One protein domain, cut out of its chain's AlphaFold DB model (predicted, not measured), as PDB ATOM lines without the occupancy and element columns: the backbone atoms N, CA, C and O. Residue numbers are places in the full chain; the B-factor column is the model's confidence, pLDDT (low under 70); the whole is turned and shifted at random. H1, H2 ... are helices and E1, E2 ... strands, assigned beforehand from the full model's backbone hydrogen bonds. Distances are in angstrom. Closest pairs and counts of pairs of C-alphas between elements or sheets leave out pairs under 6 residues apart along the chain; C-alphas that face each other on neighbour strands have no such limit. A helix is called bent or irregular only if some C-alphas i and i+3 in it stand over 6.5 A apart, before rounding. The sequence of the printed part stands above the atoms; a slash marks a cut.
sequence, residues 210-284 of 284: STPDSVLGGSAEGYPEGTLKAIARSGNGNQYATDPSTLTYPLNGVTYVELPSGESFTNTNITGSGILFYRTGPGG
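This is residues 210 to 284 of the 284 residues of an uncharacterized protein of Ignavibacteria bacterium (UniProt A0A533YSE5). A small, twisted sheet of three parallel strands, E1, E2 and E3, has its two longer strands E2 and E3 bent like hooks; the links from E1 to E2 and from E2 to E3 arch over one side of it, and three short helices are on the other side. Of these, H3 stands up from the sheet, H1 grazes it and H2 is farthest out. The printed part has 75 residues, with three named helices and then three named strands along the chain in the order H1 H2 H3 E1 E2 E3; the sheet's order is E1 E2 E3, and the class is mixed, helices and strands, with under half of the residues in named elements. The whole is compact, with a radius of gyration of the C-alphas of 12.4 A, and flat, spanning 34 by 34 by 18 A.

E2, residues 251 to 259, is the inner strand of the sheet and bends by 94 degrees at residue 254. The edge strand E3, residues 272 to 280, is parallel to it at 12 degrees and bends by 62 degrees at residue 275; N 255 and O 275 are 2.8 A apart, within hydrogen-bond range. The other edge strand E1, residues 239 to 241, is parallel to E2 at 16 degrees, with N 256 and O 239 at 2.8 A, within hydrogen-bond range. E1 and E3 are apart. H3, residues 227 to 232, is on the sheet at a height of 8.0 A over it, and stands up from it, its line rising 53 degrees. It lies only just over E1 and E2, with 3 C-alphas on each; its closest C-alphas to E2 are those of Ala 232 and Val 254, 5.4 A apart. H1, residues 212 to 215, only grazes the sheet, with its residues 212 to 213. H1 and H3 only just touch, with 3 pairs of C-alphas within 8 A, the closest being those of Asp 213 and Leu 228 at 6.3 A. H2, residues 218 to 221, is not on the sheet; it is close to H1 but not clearly touching, the closest C-alphas being those of Asp 213 and Ser 219 at 8.0 A. In H3 every O i to N i+4 pair is within hydrogen-bond range; H1 and H2 are too short for such a pair.

E3 runs 22.2 A from C-alpha 272 to C-alpha 280 at (-56.831, -8.317, -8.696), and E2 17.5 A from C-alpha 251 at (-51.500, -26.320, -13.929). E1 measures 6.5 A, H3 8.6 A, H2 5.7 A and H1 5.2 A, beginning at C-alpha 212 at (-45.996, -12.314, -5.437).

The C-alphas of Asn 236 and Gly 284, the two farthest apart, are 34.6 A from each other. The printed part has no cut, and Gly 284 is the chain's last residue. The link E2 to E3, residues 260 to 271, is long. Mean pLDDT of the printed part is 82.4; residues 267 to 268 and 281 to 284 are under 70.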
ATOM      1  N   SER A 210     -46.301  -7.495  -0.248       85.56
ATOM      2  CA  SER A 210     -47.287  -6.818  -1.107       85.56
ATOM      3  C   SER A 210     -47.258  -7.280  -2.567       85.56
ATOM      4  O   SER A 210     -48.141  -6.928  -3.348       85.56
ATOM      5  N   THR A 211     -46.255  -8.071  -2.953       87.62
ATOM      6  CA  THR A 211     -46.117  -8.625  -4.307       87.62
ATOM      7  C   THR A 211     -45.874 -10.135  -4.273       87.62
ATOM      8  O   THR A 211     -45.228 -10.625  -3.341       87.62
ATOM      9  N   PRO A 212     -46.310 -10.891  -5.300       86.62
ATOM     10  CA  PRO A 212     -45.996 -12.314  -5.437       86.62
ATOM     11  C   PRO A 212     -44.503 -12.637  -5.286       86.62
ATOM     12  O   PRO A 212     -44.132 -13.577  -4.589       86.62
ATOM     13  N   ASP A 213     -43.634 -11.821  -5.888       87.75
ATOM     14  CA  ASP A 213     -42.184 -12.006  -5.804       87.75
ATOM     15  C   ASP A 213     -41.666 -11.794  -4.368       87.75
ATOM     16  O   ASP A 213     -40.816 -12.549  -3.893       87.75
ATOM     17  N   SER A 214     -42.228 -10.826  -3.631       88.31
ATOM     18  CA  SER A 214     -41.887 -10.599  -2.219       88.31
ATOM     19  C   SER A 214     -42.329 -11.743  -1.300       88.31
ATOM     20  O   SER A 214     -41.624 -12.033  -0.334       88.31
ATOM     21  N   VAL A 215     -43.419 -12.455  -1.628       87.44
ATOM     22  CA  VAL A 215     -43.815 -13.679  -0.907       87.44
ATOM     23  C   VAL A 215     -42.709 -14.725  -1.014       87.44
ATOM     24  O   VAL A 215     -42.364 -15.335  -0.010       87.44
ATOM     25  N   LEU A 216     -42.058 -14.877  -2.170       84.25
ATOM     26  CA  LEU A 216     -40.919 -15.797  -2.317       84.25
ATOM     27  C   LEU A 216     -39.593 -15.271  -1.728       84.25
ATOM     28  O   LEU A 216     -38.552 -15.894  -1.924       84.25
ATOM     29  N   GLY A 217     -39.614 -14.158  -0.989       80.94
ATOM     30  CA  GLY A 217     -38.435 -13.544  -0.364       80.94
ATOM     31  C   GLY A 217     -37.804 -12.407  -1.175       80.94
ATOM     32  O   GLY A 217     -36.784 -11.846  -0.768       80.94
ATOM     33  N   GLY A 218     -38.415 -12.026  -2.300       84.19
ATOM     34  CA  GLY A 218     -38.015 -10.863  -3.088       84.19
ATOM     35  C   GLY A 218     -36.599 -10.967  -3.661       84.19
ATOM     36  O   GLY A 218     -36.038 -12.053  -3.838       84.19
ATOM     37  N   SER A 219     -35.980  -9.813  -3.928       80.19
ATOM     38  CA  SER A 219     -34.628  -9.730  -4.499       80.19
ATOM     39  C   SER A 219     -33.563 -10.455  -3.669       80.19
ATOM     40  O   SER A 219     -32.602 -10.959  -4.243       80.19
ATOM     41  N   ALA A 220     -33.736 -10.547  -2.345       76.12
ATOM     42  CA  ALA A 220     -32.800 -11.233  -1.453       76.12
ATOM     43  C   ALA A 220     -32.733 -12.747  -1.723       76.12
ATOM     44  O   ALA A 220     -31.651 -13.328  -1.700       76.12
ATOM     45  N   GLU A 221     -33.863 -13.363  -2.077       74.38
ATOM     46  CA  GLU A 221     -33.936 -14.774  -2.487       74.38
ATOM     47  C   GLU A 221     -33.814 -14.948  -4.020       74.38
ATOM     48  O   GLU A 221     -33.825 -16.056  -4.572       74.38
ATOM     49  N   GLY A 222     -33.592 -13.841  -4.736       74.69
ATOM     50  CA  GLY A 222     -33.426 -13.775  -6.187       74.69
ATOM     51  C   GLY A 222     -34.730 -13.857  -6.973       74.69
ATOM     52  O   GLY A 222     -34.714 -14.330  -8.108       74.69
ATOM     53  N   TYR A 223     -35.816 -13.374  -6.377       83.31
ATOM     54  CA  TYR A 223     -37.079 -13.060  -7.036       83.31
ATOM     55  C   TYR A 223     -37.278 -11.535  -7.026       83.31
ATOM     56  O   TYR A 223     -38.075 -11.029  -6.240       83.31
ATOM     57  N   PRO A 224     -36.516 -10.752  -7.818       87.25
ATOM     58  CA  PRO A 224     -36.827  -9.336  -7.977       87.25
ATOM     59  C   PRO A 224     -38.233  -9.163  -8.568       87.25
ATOM     60  O   PRO A 224     -38.735 -10.051  -9.261       87.25
ATOM     61  N   GLU A 225     -38.873  -8.027  -8.294       88.00
ATOM     62  CA  GLU A 225     -40.247  -7.774  -8.734       88.00
ATOM     63  C   GLU A 225     -40.418  -7.984 -10.250       88.00
ATOM     64  O   GLU A 225     -39.616  -7.511 -11.058       88.00
ATOM     65  N   GLY A 226     -41.460  -8.729 -10.632       86.50
ATOM     66  CA  GLY A 226     -41.759  -9.077 -12.020       86.50
ATOM     67  C   GLY A 226     -41.120 -10.382 -12.503       86.50
ATOM     68  O   GLY A 226     -41.443 -10.831 -13.606       86.50
ATOM     69  N   THR A 227     -40.278 -11.034 -11.695       88.62
ATOM     70  CA  THR A 227     -39.632 -12.308 -12.059       88.62
ATOM     71  C   THR A 227     -40.658 -13.407 -12.289       88.62
ATOM     72  O   THR A 227     -40.647 -14.053 -13.335       88.62
ATOM     73  N   LEU A 228     -41.595 -13.599 -11.362       87.69
ATOM     74  CA  LEU A 228     -42.627 -14.629 -11.484       87.69
ATOM     75  C   LEU A 228     -43.569 -14.368 -12.656       87.69
ATOM     76  O   LEU A 228     -43.958 -15.305 -13.350       87.69
ATOM     77  N   LYS A 229     -43.874 -13.098 -12.933       90.62
ATOM     78  CA  LYS A 229     -44.654 -12.702 -14.111       90.62
ATOM     79  C   LYS A 229     -43.899 -12.994 -15.412       90.62
ATOM     80  O   LYS A 229     -44.507 -13.448 -16.379       90.62
ATOM     81  N   ALA A 230     -42.584 -12.774 -15.450       88.94
ATOM     82  CA  ALA A 230     -41.755 -13.122 -16.601       88.94
ATOM     83  C   ALA A 230     -41.671 -14.645 -16.810       88.94
ATOM     84  O   ALA A 230     -41.810 -15.108 -17.941       88.94
ATOM     85  N   ILE A 231     -41.527 -15.422 -15.729       88.44
ATOM     86  CA  ILE A 231     -41.541 -16.895 -15.770       88.44
ATOM     87  C   ILE A 231     -42.900 -17.407 -16.263       88.44
ATOM     88  O   ILE A 231     -42.953 -18.259 -17.143       88.44
ATOM     89  N   ALA A 232     -44.005 -16.849 -15.766       90.50
ATOM     90  CA  ALA A 232     -45.352 -17.200 -16.216       90.50
ATOM     91  C   ALA A 232     -45.544 -17.010 -17.735       90.50
ATOM     92  O   ALA A 232     -46.255 -17.776 -18.380       90.50
ATOM     93  N   ARG A 233     -44.870 -16.012 -18.325       92.44
ATOM     94  CA  ARG A 233     -44.916 -15.704 -19.764       92.44
ATOM     95  C   ARG A 233     -43.944 -16.523 -20.617       92.44
ATOM     96  O   ARG A 233     -44.021 -16.442 -21.840       92.44
ATOM     97  N   SER A 234     -43.037 -17.299 -20.020       89.12
ATOM     98  CA  SER A 234     -42.008 -18.035 -20.771       89.12
ATOM     99  C   SER A 234     -42.530 -19.281 -21.498       89.12
ATOM    100  O   SER A 234     -41.796 -19.862 -22.295       89.12
ATOM    101  N   GLY A 235     -43.751 -19.735 -21.201       78.25
ATOM    102  CA  GLY A 235     -44.286 -21.009 -21.694       78.25
ATOM    103  C   GLY A 235     -43.645 -22.232 -21.020       78.25
ATOM    104  O   GLY A 235     -43.086 -22.122 -19.930       78.25
ATOM    105  N   ASN A 236     -43.723 -23.406 -21.666       79.75
ATOM    106  CA  ASN A 236     -43.252 -24.707 -21.148       79.75
ATOM    107  C   ASN A 236     -43.926 -25.155 -19.836       79.75
ATOM    108  O   ASN A 236     -43.263 -25.544 -18.877       79.75
ATOM    109  N   GLY A 237     -45.259 -25.103 -19.796       80.88
ATOM    110  CA  GLY A 237     -46.068 -25.476 -18.630       80.88
ATOM    111  C   GLY A 237     -46.484 -24.277 -17.779       80.88
ATOM    112  O   GLY A 237     -47.587 -24.295 -17.242       80.88
ATOM    113  N   ASN A 238     -45.667 -23.217 -17.754       91.12
ATOM    114  CA  ASN A 238     -46.005 -21.932 -17.141       91.12
ATOM    115  C   ASN A 238     -47.110 -21.214 -17.927       91.12
ATOM    116  O   ASN A 238     -47.163 -21.314 -19.157       91.12
ATOM    117  N   GLN A 239     -47.964 -20.470 -17.223       92.38
ATOM    118  CA  GLN A 239     -49.122 -19.808 -17.823       92.38
ATOM    119  C   GLN A 239     -49.308 -18.397 -17.278       92.38
ATOM    120  O   GLN A 239     -49.253 -18.168 -16.072       92.38
ATOM    121  N   TYR A 240     -49.591 -17.455 -18.169       92.00
ATOM    122  CA  TYR A 240     -50.049 -16.118 -17.820       92.00
ATOM    123  C   TYR A 240     -51.434 -15.909 -18.426       92.00
ATOM    124  O   TYR A 240     -51.597 -16.080 -19.634       92.00
ATOM    125  N   ALA A 241     -52.407 -15.523 -17.606       89.62
ATOM    126  CA  ALA A 241     -53.782 -15.300 -18.036       89.62
ATOM    127  C   ALA A 241     -54.337 -14.009 -17.434       89.62
ATOM    128  O   ALA A 241     -54.036 -13.663 -16.294       89.62
ATOM    129  N   THR A 242     -55.167 -13.299 -18.193       88.69
ATOM    130  CA  THR A 242     -55.996 -12.197 -17.670       88.69
ATOM    131  C   THR A 242     -57.447 -12.614 -17.458       88.69
ATOM    132  O   THR A 242     -58.189 -11.932 -16.768       88.69
ATOM    133  N   ASP A 243     -57.831 -13.754 -18.032       85.44
ATOM    134  CA  ASP A 243     -59.121 -14.404 -17.842       85.44
ATOM    135  C   ASP A 243     -58.872 -15.837 -17.327       85.44
ATOM    136  O   ASP A 243     -58.238 -16.634 -18.035       85.44
ATOM    137  N   PRO A 244     -59.343 -16.195 -16.117       84.38
ATOM    138  CA  PRO A 244     -59.217 -17.540 -15.555       84.38
ATOM    139  C   PRO A 244     -59.746 -18.653 -16.459       84.38
ATOM    140  O   PRO A 244     -59.254 -19.777 -16.371       84.38
ATOM    141  N   SER A 245     -60.725 -18.361 -17.320       84.94
ATOM    142  CA  SER A 245     -61.312 -19.341 -18.242       84.94
ATOM    143  C   SER A 245     -60.321 -19.832 -19.305       84.94
ATOM    144  O   SER A 245     -60.491 -20.912 -19.866       84.94
ATOM    145  N   THR A 246     -59.249 -19.071 -19.544       87.19
ATOM    146  CA  THR A 246     -58.200 -19.403 -20.520       87.19
ATOM    147  C   THR A 246     -57.094 -20.292 -19.949       87.19
ATOM    148  O   THR A 246     -56.187 -20.697 -20.678       87.19
ATOM    149  N   LEU A 247     -57.156 -20.612 -18.651       88.38
ATOM    150  CA  LEU A 247     -56.193 -21.500 -18.012       88.38
ATOM    151  C   LEU A 247     -56.347 -22.935 -18.519       88.38
ATOM    152  O   LEU A 247     -57.438 -23.502 -18.569       88.38
ATOM    153  N   THR A 248     -55.214 -23.549 -18.840       89.12
ATOM    154  CA  THR A 248     -55.125 -24.958 -19.217       89.12
ATOM    155  C   THR A 248     -54.769 -25.795 -17.994       89.12
ATOM    156  O   THR A 248     -53.721 -25.597 -17.380       89.12
ATOM    157  N   TYR A 249     -55.626 -26.755 -17.653       88.44
ATOM    158  CA  TYR A 249     -55.418 -27.688 -16.544       88.44
ATOM    159  C   TYR A 249     -54.889 -29.045 -17.050       88.44
ATOM    160  O   TYR A 249     -55.257 -29.456 -18.152       88.44
ATOM    161  N   PRO A 250     -54.071 -29.779 -16.268       89.94
ATOM    162  CA  PRO A 250     -53.547 -29.405 -14.953       89.94
ATOM    163  C   PRO A 250     -52.502 -28.279 -15.037       89.94
ATOM    164  O   PRO A 250     -51.692 -28.241 -15.964       89.94
ATOM    165  N   LEU A 251     -52.507 -27.377 -14.050       89.56
ATOM    166  CA  LEU A 251     -51.500 -26.320 -13.929       89.56
ATOM    167  C   LEU A 251     -50.126 -26.945 -13.666       89.56
ATOM    168  O   LEU A 251     -49.999 -27.847 -12.838       89.56
ATOM    169  N   ASN A 252     -49.094 -26.449 -14.345       89.06
ATOM    170  CA  ASN A 252     -47.715 -26.885 -14.154       89.06
ATOM    171  C   ASN A 252     -46.798 -25.668 -13.957       89.06
ATOM    172  O   ASN A 252     -47.036 -24.611 -14.530       89.06
ATOM    173  N   GLY A 253     -45.744 -25.793 -13.151       87.62
ATOM    174  CA  GLY A 253     -44.757 -24.716 -12.994       87.62
ATOM    175  C   GLY A 253     -45.328 -23.459 -12.319       87.62
ATOM    176  O   GLY A 253     -45.839 -23.544 -11.207       87.62
ATOM    177  N   VAL A 254     -45.204 -22.289 -12.951       89.38
ATOM    178  CA  VAL A 254     -45.712 -21.003 -12.439       89.38
ATOM    179  C   VAL A 254     -46.898 -20.534 -13.275       89.38
ATOM    180  O   VAL A 254     -46.768 -20.278 -14.473       89.38
ATOM    181  N   THR A 255     -48.050 -20.372 -12.629       91.56
ATOM    182  CA  THR A 255     -49.257 -19.779 -13.217       91.56
ATOM    183  C   THR A 255     -49.510 -18.411 -12.594       91.56
ATOM    184  O   THR A 255     -49.536 -18.288 -11.372       91.56
ATOM    185  N   TYR A 256     -49.699 -17.380 -13.416       91.19
ATOM    186  CA  TYR A 256     -49.943 -16.006 -12.979       91.19
ATOM    187  C   TYR A 256     -51.222 -15.466 -13.620       91.19
ATOM    188  O   TYR A 256     -51.296 -15.317 -14.841       91.19
ATOM    189  N   VAL A 257     -52.216 -15.148 -12.795       90.12
ATOM    190  CA  VAL A 257     -53.518 -14.628 -13.221       90.12
ATOM    191  C   VAL A 257     -53.639 -13.161 -12.820       90.12
ATOM    192  O   VAL A 257     -53.534 -12.821 -11.643       90.12
ATOM    193  N   GLU A 258     -53.856 -12.279 -13.786       89.56
ATOM    194  CA  GLU A 258     -54.026 -10.844 -13.550       89.56
ATOM    195  C   GLU A 258     -55.442 -10.425 -13.922       89.56
ATOM    196  O   GLU A 258     -55.758 -10.224 -15.091       89.56
ATOM    197  N   LEU A 259     -56.296 -10.333 -12.906       86.31
ATOM    198  CA  LEU A 259     -57.706 -10.013 -13.067       86.31
ATOM    199  C   LEU A 259     -57.927  -8.501 -13.179       86.31
ATOM    200  O   LEU A 259     -57.256  -7.728 -12.478       86.31
ATOM    201  N   PRO A 260     -58.909  -8.063 -13.986       83.31
ATOM    202  CA  PRO A 260     -59.429  -6.704 -13.928       83.31
ATOM    203  C   PRO A 260     -59.845  -6.300 -12.505       83.31
ATOM    204  O   PRO A 260     -60.163  -7.134 -11.654       83.31
ATOM    205  N   SER A 261     -59.835  -4.994 -12.228       80.00
ATOM    206  CA  SER A 261     -60.269  -4.469 -10.929       80.00
ATOM    207  C   SER A 261     -61.717  -4.869 -10.638       80.00
ATOM    208  O   SER A 261     -62.601  -4.635 -11.458       80.00
ATOM    209  N   GLY A 262     -61.961  -5.420  -9.448       72.31
ATOM    210  CA  GLY A 262     -63.293  -5.830  -8.995       72.31
ATOM    211  C   GLY A 262     -63.727  -7.228  -9.440       72.31
ATOM    212  O   GLY A 262     -64.762  -7.701  -8.975       72.31
ATOM    213  N   GLU A 263     -62.947  -7.918 -10.275       78.88
ATOM    214  CA  GLU A 263     -63.214  -9.319 -10.594       78.88
ATOM    215  C   GLU A 263     -62.668 -10.256  -9.515       78.88
ATOM    216  O   GLU A 263     -61.610 -10.028  -8.926       78.88
ATOM    217  N   SER A 264     -63.400 -11.338  -9.252       74.88
ATOM    218  CA  SER A 264     -63.011 -12.377  -8.303       74.88
ATOM    219  C   SER A 264     -62.505 -13.614  -9.029       74.88
ATOM    220  O   SER A 264     -63.117 -14.080  -9.990       74.88
ATOM    221  N   PHE A 265     -61.433 -14.213  -8.513       76.88
ATOM    222  CA  PHE A 265     -61.008 -15.529  -8.968       76.88
ATOM    223  C   PHE A 265     -61.933 -16.604  -8.383       76.88
ATOM    224  O   PHE A 265     -61.729 -17.081  -7.270       76.88
ATOM    225  N   THR A 266     -62.959 -16.992  -9.134       71.12
ATOM    226  CA  THR A 266     -63.829 -18.128  -8.804       71.12
ATOM    227  C   THR A 266     -63.480 -19.302  -9.703       71.12
ATOM    228  O   THR A 266     -63.986 -19.412 -10.818       71.12
ATOM    229  N   ASN A 267     -62.611 -20.192  -9.225       64.06
ATOM    230  CA  ASN A 267     -62.403 -21.486  -9.862       64.06
ATOM    231  C   ASN A 267     -62.583 -22.603  -8.836       64.06
ATOM    232  O   ASN A 267     -61.948 -22.602  -7.784       64.06
ATOM    233  N   THR A 268     -63.473 -23.540  -9.145       58.50
ATOM    234  CA  THR A 268     -63.895 -24.605  -8.238       58.50
ATOM    235  C   THR A 268     -63.003 -25.840  -8.282       58.50
ATOM    236  O   THR A 268     -63.096 -26.643  -7.362       58.50
ATOM    237  N   ASN A 269     -62.118 -25.997  -9.277       75.69
ATOM    238  CA  ASN A 269     -61.249 -27.176  -9.395       75.69
ATOM    239  C   ASN A 269     -59.845 -26.819  -9.904       75.69
ATOM    240  O   ASN A 269     -59.512 -26.999 -11.077       75.69
ATOM    241  N   ILE A 270     -58.984 -26.357  -8.998       82.19
ATOM    242  CA  ILE A 270     -57.558 -26.178  -9.285       82.19
ATOM    243  C   ILE A 270     -56.874 -27.544  -9.186       82.19
ATOM    244  O   ILE A 270     -56.825 -28.150  -8.119       82.19
ATOM    245  N   THR A 271     -56.333 -28.030 -10.301       86.00
ATOM    246  CA  THR A 271     -55.597 -29.302 -10.369       86.00
ATOM    247  C   THR A 271     -54.216 -29.089 -10.976       86.00
ATOM    248  O   THR A 271     -54.050 -28.237 -11.850       86.00
ATOM    249  N   GLY A 272     -53.222 -29.860 -10.527       84.94
ATOM    250  CA  GLY A 272     -51.863 -29.840 -11.069       84.94
ATOM    251  C   GLY A 272     -50.769 -29.707 -10.013       84.94
ATOM    252  O   GLY A 272     -50.990 -29.994  -8.839       84.94
ATOM    253  N   SER A 273     -49.574 -29.309 -10.449       80.69
ATOM    254  CA  SER A 273     -48.390 -29.159  -9.599       80.69
ATOM    255  C   SER A 273     -47.648 -27.869  -9.935       80.69
ATOM    256  O   SER A 273     -47.261 -27.645 -11.075       80.69
ATOM    257  N   GLY A 274     -47.436 -26.992  -8.958       83.88
ATOM    258  CA  GLY A 274     -46.800 -25.707  -9.224       83.88
ATOM    259  C   GLY A 274     -47.220 -24.619  -8.253       83.88
ATOM    260  O   GLY A 274     -47.742 -24.902  -7.177       83.88
ATOM    261  N   ILE A 275     -46.984 -23.375  -8.653       86.88
ATOM    262  CA  ILE A 275     -47.356 -22.184  -7.898       86.88
ATOM    263  C   ILE A 275     -48.370 -21.388  -8.717       86.88
ATOM    264  O   ILE A 275     -48.092 -21.005  -9.855       86.88
ATOM    265  N   LEU A 276     -49.536 -21.141  -8.126       88.88
ATOM    266  CA  LEU A 276     -50.564 -20.270  -8.679       88.88
ATOM    267  C   LEU A 276     -50.524 -18.932  -7.949       88.88
ATOM    268  O   LEU A 276     -50.685 -18.868  -6.732       88.88
ATOM    269  N   PHE A 277     -50.372 -17.866  -8.718       87.94
ATOM    270  CA  PHE A 277     -50.566 -16.503  -8.270       87.94
ATOM    271  C   PHE A 277     -51.792 -15.941  -8.959       87.94
ATOM    272  O   PHE A 277     -51.949 -16.091 -10.170       87.94
ATOM    273  N   TYR A 278     -52.627 -15.246  -8.204       86.31
ATOM    274  CA  TYR A 278     -53.621 -14.363  -8.781       86.31
ATOM    275  C   TYR A 278     -53.509 -12.996  -8.119       86.31
ATOM    276  O   TYR A 278     -53.179 -12.879  -6.938       86.31
ATOM    277  N   ARG A 279     -53.750 -11.957  -8.906       80.94
ATOM    278  CA  ARG A 279     -53.808 -10.577  -8.445       80.94
ATOM    279  C   ARG A 279     -55.036  -9.936  -9.059       80.94
ATOM    280  O   ARG A 279     -55.227 -10.018 -10.268       80.94
ATOM    281  N   THR A 280     -55.825  -9.268  -8.233       72.75
ATOM    282  CA  THR A 280     -56.831  -8.317  -8.696       72.75
ATOM    283  C   THR A 280     -56.154  -6.970  -8.937       72.75
ATOM    284  O   THR A 280     -55.239  -6.576  -8.200       72.75
ATOM    285  N   GLY A 281     -56.517  -6.293 -10.028       61.41
ATOM    286  CA  GLY A 281     -55.998  -4.959 -10.336       61.41
ATOM    287  C   GLY A 281     -56.173  -3.999  -9.148       61.41
ATOM    288  O   GLY A 281     -57.056  -4.219  -8.318       61.41
ATOM    289  N   PRO A 282     -55.332  -2.952  -9.028       53.38
ATOM    290  CA  PRO A 282     -55.523  -1.948  -7.989       53.38
ATOM    291  C   PRO A 282     -56.940  -1.383  -8.117       53.38
ATOM    292  O   PRO A 282     -57.293  -0.841  -9.164       53.38
ATOM    293  N   GLY A 283     -57.750  -1.569  -7.073       43.97
ATOM    294  CA  GLY A 283     -59.037  -0.900  -6.959       43.97
ATOM    295  C   GLY A 283     -58.807   0.604  -7.033       43.97
ATOM    296  O   GLY A 283     -57.946   1.119  -6.317       43.97
ATOM    297  N   GLY A 284     -59.504   1.268  -7.955       32.56
ATOM    298  CA  GLY A 284     -59.619   2.727  -7.959       32.56
ATOM    299  C   GLY A 284     -60.381   3.235  -6.744       32.56
ATOM    300  O   GLY A 284     -61.187   2.455  -6.187       32.56
TER     301      GLY A 284